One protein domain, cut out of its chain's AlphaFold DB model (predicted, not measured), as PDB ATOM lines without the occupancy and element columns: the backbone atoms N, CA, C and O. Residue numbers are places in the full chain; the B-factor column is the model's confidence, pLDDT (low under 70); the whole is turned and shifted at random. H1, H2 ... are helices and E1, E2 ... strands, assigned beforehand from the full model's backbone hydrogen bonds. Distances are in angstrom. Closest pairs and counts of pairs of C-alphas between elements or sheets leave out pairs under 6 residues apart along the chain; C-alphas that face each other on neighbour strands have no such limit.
ATOM      1  N   SER A  84     -35.472   7.538 -17.346       96.19
ATOM      2  CA  SER A  84     -34.830   6.255 -17.047       96.19
ATOM      3  C   SER A  84     -34.877   5.297 -18.241       96.19
ATOM      4  O   SER A  84     -35.663   5.510 -19.170       96.19
ATOM      5  N   LEU A  85     -34.115   4.201 -18.179       94.75
ATOM      6  CA  LEU A  85     -34.139   3.118 -19.164       94.75
ATOM      7  C   LEU A  85     -35.569   2.610 -19.383       94.75
ATOM      8  O   LEU A  85     -36.020   2.523 -20.518       94.75
ATOM      9  N   VAL A  86     -36.337   2.416 -18.305       94.62
ATOM     10  CA  VAL A  86     -37.748   1.985 -18.394       94.62
ATOM     11  C   VAL A  86     -38.604   2.963 -19.191       94.62
ATOM     12  O   VAL A  86     -39.455   2.537 -19.964       94.62
ATOM     13  N   THR A  87     -38.397   4.269 -19.009       94.00
ATOM     14  CA  THR A  87     -39.206   5.294 -19.692       94.00
ATOM     15  C   THR A  87     -38.770   5.571 -21.124       94.00
ATOM     16  O   THR A  87     -39.562   6.086 -21.906       94.00
ATOM     17  N   ARG A  88     -37.510   5.282 -21.465       91.00
ATOM     18  CA  ARG A  88     -36.940   5.629 -22.771       91.00
ATOM     19  C   ARG A  88     -36.817   4.454 -23.723       91.00
ATOM     20  O   ARG A  88     -36.911   4.662 -24.926       91.00
ATOM     21  N   ASN A  89     -36.545   3.266 -23.197       89.69
ATOM     22  CA  ASN A  89     -36.283   2.075 -23.987       89.69
ATOM     23  C   ASN A  89     -36.713   0.821 -23.212       89.69
ATOM     24  O   ASN A  89     -35.908   0.127 -22.592       89.69
ATOM     25  N   HIS A  90     -38.020   0.556 -23.235       89.56
ATOM     26  CA  HIS A  90     -38.625  -0.585 -22.548       89.56
ATOM     27  C   HIS A  90     -38.169  -1.941 -23.115       89.56
ATOM     28  O   HIS A  90     -38.155  -2.928 -22.385       89.56
ATOM     29  N   GLU A  91     -37.761  -2.003 -24.385       91.25
ATOM     30  CA  GLU A  91     -37.277  -3.246 -24.994       91.25
ATOM     31  C   GLU A  91     -35.951  -3.691 -24.369       91.25
ATOM     32  O   GLU A  91     -35.840  -4.837 -23.943       91.25
ATOM     33  N   LEU A  92     -35.008  -2.765 -24.154       91.75
ATOM     34  CA  LEU A  92     -33.749  -3.073 -23.461       91.75
ATOM     35  C   LEU A  92     -33.939  -3.510 -22.001       91.75
ATOM     36  O   LEU A  92     -33.085  -4.194 -21.442       91.75
ATOM     37  N   VAL A  93     -35.062  -3.167 -21.364       95.44
ATOM     38  CA  VAL A  93     -35.376  -3.676 -20.018       95.44
ATOM     39  C   VAL A  93     -35.549  -5.196 -20.033       95.44
ATOM     40  O   VAL A  93     -35.172  -5.853 -19.064       95.44
ATOM     41  N   LYS A  94     -36.078  -5.764 -21.123       95.50
ATOM     42  CA  LYS A  94     -36.262  -7.218 -21.275       95.50
ATOM     43  C   LYS A  94     -34.927  -7.956 -21.372       95.50
ATOM     44  O   LYS A  94     -34.848  -9.131 -21.028       95.50
ATOM     45  N   GLU A  95     -33.882  -7.257 -21.798       96.31
ATOM     46  CA  GLU A  95     -32.529  -7.793 -21.900       96.31
ATOM     47  C   GLU A  95     -31.720  -7.624 -20.608       96.31
ATOM     48  O   GLU A  95     -30.569  -8.037 -20.564       96.31
ATOM     49  N   TRP A  96     -32.274  -7.035 -19.543       96.56
ATOM     50  CA  TRP A  96     -31.549  -6.767 -18.297       96.56
ATOM     51  C   TRP A  96     -30.990  -8.039 -17.639       96.56
ATOM     52  O   TRP A  96     -31.732  -8.984 -17.366       96.56
ATOM     53  N   HIS A  97     -29.698  -8.035 -17.288       97.50
ATOM     54  CA  HIS A  97     -29.086  -9.182 -16.618       97.50
ATOM     55  C   HIS A  97     -29.527  -9.277 -15.138       97.50
ATOM     56  O   HIS A  97     -29.402  -8.291 -14.400       97.50
ATOM     57  N   PRO A  98     -29.957 -10.456 -14.639       95.06
ATOM     58  CA  PRO A  98     -30.620 -10.592 -13.334       95.06
ATOM     59  C   PRO A  98     -29.756 -10.261 -12.104       95.06
ATOM     60  O   PRO A  98     -30.301  -9.862 -11.078       95.06
ATOM     61  N   SER A  99     -28.428 -10.416 -12.174       95.69
ATOM     62  CA  SER A  99     -27.541 -10.274 -10.999       95.69
ATOM     63  C   SER A  99     -26.297  -9.393 -11.182       95.69
ATOM     64  O   SER A  99     -25.663  -9.027 -10.195       95.69
ATOM     65  N   MET A 100     -25.935  -9.008 -12.410       96.62
ATOM     66  CA  MET A 100     -24.655  -8.327 -12.681       96.62
ATOM     67  C   MET A 100     -24.707  -6.813 -12.456       96.62
ATOM     68  O   MET A 100     -23.676  -6.152 -12.407       96.62
ATOM     69  N   ASN A 101     -25.902  -6.258 -12.251       95.31
ATOM     70  CA  ASN A 101     -26.102  -4.829 -12.019       95.31
ATOM     71  C   ASN A 101     -26.165  -4.451 -10.524       95.31
ATOM     72  O   ASN A 101     -26.479  -3.308 -10.179       95.31
ATOM     73  N   GLY A 102     -25.865  -5.392  -9.622       95.25
ATOM     74  CA  GLY A 102     -25.875  -5.166  -8.178       95.25
ATOM     75  C   GLY A 102     -27.235  -4.671  -7.679       95.25
ATOM     76  O   GLY A 102     -28.248  -5.341  -7.836       95.25
ATOM     77  N   THR A 103     -27.262  -3.482  -7.072       94.25
ATOM     78  CA  THR A 103     -28.485  -2.868  -6.521       94.25
ATOM     79  C   THR A 103     -29.249  -1.995  -7.518       94.25
ATOM     80  O   THR A 103     -30.273  -1.412  -7.157       94.25
ATOM     81  N   LEU A 104     -28.761  -1.863  -8.755       94.69
ATOM     82  CA  LEU A 104     -29.402  -1.028  -9.763       94.69
ATOM     83  C   LEU A 104     -30.675  -1.672 -10.286       94.69
ATOM     84  O   LEU A 104     -30.733  -2.878 -10.517       94.69
ATOM     85  N   LYS A 105     -31.670  -0.830 -10.547       95.25
ATOM     86  CA  LYS A 105     -32.871  -1.201 -11.287       95.25
ATOM     87  C   LYS A 105     -32.897  -0.440 -12.608       95.25
ATOM     88  O   LYS A 105     -32.401   0.688 -12.651       95.25
ATOM     89  N   PRO A 106     -33.555  -0.965 -13.651       96.12
ATOM     90  CA  PRO A 106     -33.769  -0.228 -14.896       96.12
ATOM     91  C   PRO A 106     -34.363   1.180 -14.681       96.12
ATOM     92  O   PRO A 106     -34.036   2.127 -15.393       96.12
ATOM     93  N   SER A 107     -35.200   1.365 -13.655       95.88
ATOM     94  CA  SER A 107     -35.779   2.668 -13.299       95.88
ATOM     95  C   SER A 107     -34.773   3.691 -12.752       95.88
ATOM     96  O   SER A 107     -35.077   4.881 -12.735       95.88
ATOM     97  N   ASP A 108     -33.591   3.252 -12.314       95.06
ATOM     98  CA  ASP A 108     -32.534   4.093 -11.732       95.06
ATOM     99  C   ASP A 108     -31.440   4.465 -12.747       95.06
ATOM    100  O   ASP A 108     -30.470   5.154 -12.413       95.06
ATOM    101  N   VAL A 109     -31.553   3.970 -13.981       95.50
ATOM    102  CA  VAL A 109     -30.527   4.073 -15.019       95.50
ATOM    103  C   VAL A 109     -30.924   5.138 -16.029       95.50
ATOM    104  O   VAL A 109     -31.963   5.025 -16.664       95.50
ATOM    105  N   THR A 110     -30.106   6.175 -16.178       94.94
ATOM    106  CA  THR A 110     -30.234   7.156 -17.263       94.94
ATOM    107  C   THR A 110     -29.576   6.634 -18.544       94.94
ATOM    108  O   THR A 110     -28.645   5.831 -18.432       94.94
ATOM    109  N   PRO A 111     -29.955   7.149 -19.727       91.19
ATOM    110  CA  PRO A 111     -29.257   6.838 -20.972       91.19
ATOM    111  C   PRO A 111     -27.762   7.150 -20.897       91.19
ATOM    112  O   PRO A 111     -27.362   8.100 -20.212       91.19
ATOM    113  N   GLY A 112     -26.946   6.385 -21.613       89.25
ATOM    114  CA  GLY A 112     -25.493   6.557 -21.655       89.25
ATOM    115  C   GLY A 112     -24.747   5.879 -20.503       89.25
ATOM    116  O   GLY A 112     -23.526   5.993 -20.411       89.25
ATOM    117  N   ARG A 113     -25.450   5.179 -19.605       92.06
ATOM    118  CA  ARG A 113     -24.835   4.464 -18.484       92.06
ATOM    119  C   ARG A 113     -24.531   3.015 -18.868       92.06
ATOM    120  O   ARG A 113     -25.433   2.303 -19.292       92.06
ATOM    121  N   GLY A 114     -23.294   2.579 -18.635       95.94
ATOM    122  CA  GLY A 114     -22.898   1.174 -18.763       95.94
ATOM    123  C   GLY A 114     -23.632   0.273 -17.763       95.94
ATOM    124  O   GLY A 114     -23.673   0.584 -16.566       95.94
ATOM    125  N   VAL A 115     -24.230  -0.807 -18.260       96.88
ATOM    126  CA  VAL A 115     -24.980  -1.827 -17.515       96.88
ATOM    127  C   VAL A 115     -24.811  -3.197 -18.179       96.88
ATOM    128  O   VAL A 115     -24.346  -3.305 -19.310       96.88
ATOM    129  N   TRP A 116     -25.200  -4.254 -17.475       97.81
ATOM    130  CA  TRP A 116     -25.172  -5.619 -17.996       97.81
ATOM    131  C   TRP A 116     -26.534  -6.043 -18.528       97.81
ATOM    132  O   TRP A 116     -27.544  -5.981 -17.816       97.81
ATOM    133  N   PHE A 117     -26.524  -6.543 -19.754       96.75
ATOM    134  CA  PHE A 117     -27.630  -7.221 -20.404       96.75
ATOM    135  C   PHE A 117     -27.313  -8.717 -20.547       96.75
ATOM    136  O   PHE A 117     -26.185  -9.155 -20.321       96.75
ATOM    137  N   ASN A 118     -28.296  -9.524 -20.937       96.81
ATOM    138  CA  ASN A 118     -28.131 -10.964 -21.151       96.81
ATOM    139  C   ASN A 118     -27.074 -11.277 -22.227       96.81
ATOM    140  O   ASN A 118     -26.427 -12.316 -22.157       96.81
ATOM    141  N   GLY A 119     -26.875 -10.369 -23.191       93.75
ATOM    142  CA  GLY A 119     -25.844 -10.473 -24.231       93.75
ATOM    143  C   GLY A 119     -24.453  -9.960 -23.833       93.75
ATOM    144  O   GLY A 119     -23.534 -10.057 -24.642       93.75
ATOM    145  N   GLY A 120     -24.281  -9.420 -22.620       95.06
ATOM    146  CA  GLY A 120     -23.018  -8.849 -22.137       95.06
ATOM    147  C   GLY A 120     -23.139  -7.400 -21.658       95.06
ATOM    148  O   GLY A 120     -24.231  -6.891 -21.405       95.06
ATOM    149  N   GLU A 121     -21.996  -6.736 -21.491       96.19
ATOM    150  CA  GLU A 121     -21.938  -5.323 -21.106       96.19
ATOM    151  C   GLU A 121     -22.400  -4.420 -22.261       96.19
ATOM    152  O   GLU A 121     -22.015  -4.611 -23.414       96.19
ATOM    153  N   GLY A 122     -23.219  -3.417 -21.952       94.75
ATOM    154  CA  GLY A 122     -23.732  -2.458 -22.922       94.75
ATOM    155  C   GLY A 122     -24.128  -1.134 -22.281       94.75
ATOM    156  O   GLY A 122     -23.976  -0.924 -21.080       94.75
ATOM    157  N   VAL A 123     -24.646  -0.214 -23.092       93.44
ATOM    158  CA  VAL A 123     -25.064   1.122 -22.650       93.44
ATOM    159  C   VAL A 123     -26.587   1.227 -22.691       93.44
ATOM    160  O   VAL A 123     -27.205   0.840 -23.680       93.44
ATOM    161  N   ALA A 124     -27.170   1.736 -21.606       89.50
ATOM    162  CA  ALA A 124     -28.603   2.003 -21.472       89.50
ATOM    163  C   ALA A 124     -29.088   3.222 -22.272       89.50
ATOM    164  O   ALA A 124     -28.273   4.144 -22.514       89.50
TER     165      ALA A 124
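AT A GLANCE: This is residues 84 to 124 of the 124 residues of the protein "DUF4379 domain-containing protein" of Candidatus Bathyarchaeota archaeon (UniProt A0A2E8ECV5). Two very short helices, H1 and H2, follow one another on one side of this small rounded domain, and a two-stranded hairpin of E1 and E2 lies on the opposite side. Between H2 and E1 runs a long loop, residues 95 to 113, which swings out past both and folds back to reach the hairpin. The printed part has 41 residues with two named helices and two named strands, in the order H1, H2, E1, E2; the sheet has the order E1 - E2 and is antiparallel. The class is mixed, helices and strands, though 17 residues, under half of those printed, are in named elements. The whole is compact, with a radius of gyration of the C-alphas of 8.7 A, and the C-alphas span 21 by 19 by 16 A.

IN THESE COORDINATES: After Ser 84, the first printed residue, comes H1, residues 85 to 88, which begins with C-alpha 85 at (-34.139, 3.118, -19.164). H2, residues 90 to 94, follows and measures 7.2 A from first to last C-alpha. Residues 95 to 113 hold no named element; their C-alphas lie 5 to 12 A from the mean of all C-alphas. E1, residues 114 to 117, is 9.8 A long and begins with C-alpha 114 at (-22.898, 1.174, -18.763). E2, residues 120 to 123, is 10.2 A long and ends with C-alpha 123 at (-25.064, 1.122, -22.650).

HOW THE PARTS SIT: H1 and H2 touch only at the corner by their link, and only just, with 3 pairs of C-alphas within 8 A; the closest are those of Val 86 and Val 93, 6.3 A apart. H1 is too short for any pair of O i and N i+4, but its one O i to N i+3 pair is within hydrogen-bond range; in H2, 0 of 1 O i to N i+4 pairs and 2 of 2 O i to N i+3 pairs are within range. The closest C-alphas of H2 and E1 are those of Leu 92 and Phe 117, 8.0 A apart. E1 and E2 form a hairpin of antiparallel neighbours, with 137 degrees between their directions. The C-alphas of Gly 114 and Val 123 face each other at 4.5 A. N 115 and O 122, 2.8 A apart, and N 120 and O 117, 3.0 A apart, are within hydrogen-bond range. H1 is apart from both strands, and H2 is apart from E2.

THE WHOLE: The two C-alphas farthest apart are those of Arg 88 and Ser 99, at 21.9 A. The first and last printed C-alphas, those of Ser 84 and Ala 124, are 8.7 A apart, and Ala 124 is the chain's last residue. The link from H2 to E1, 19 residues, is long; those from H1 to H2 and from E1 to E2 are tight. The printed part has no cut. The mean pLDDT of the printed part is 94.5, and no printed residue is under 70.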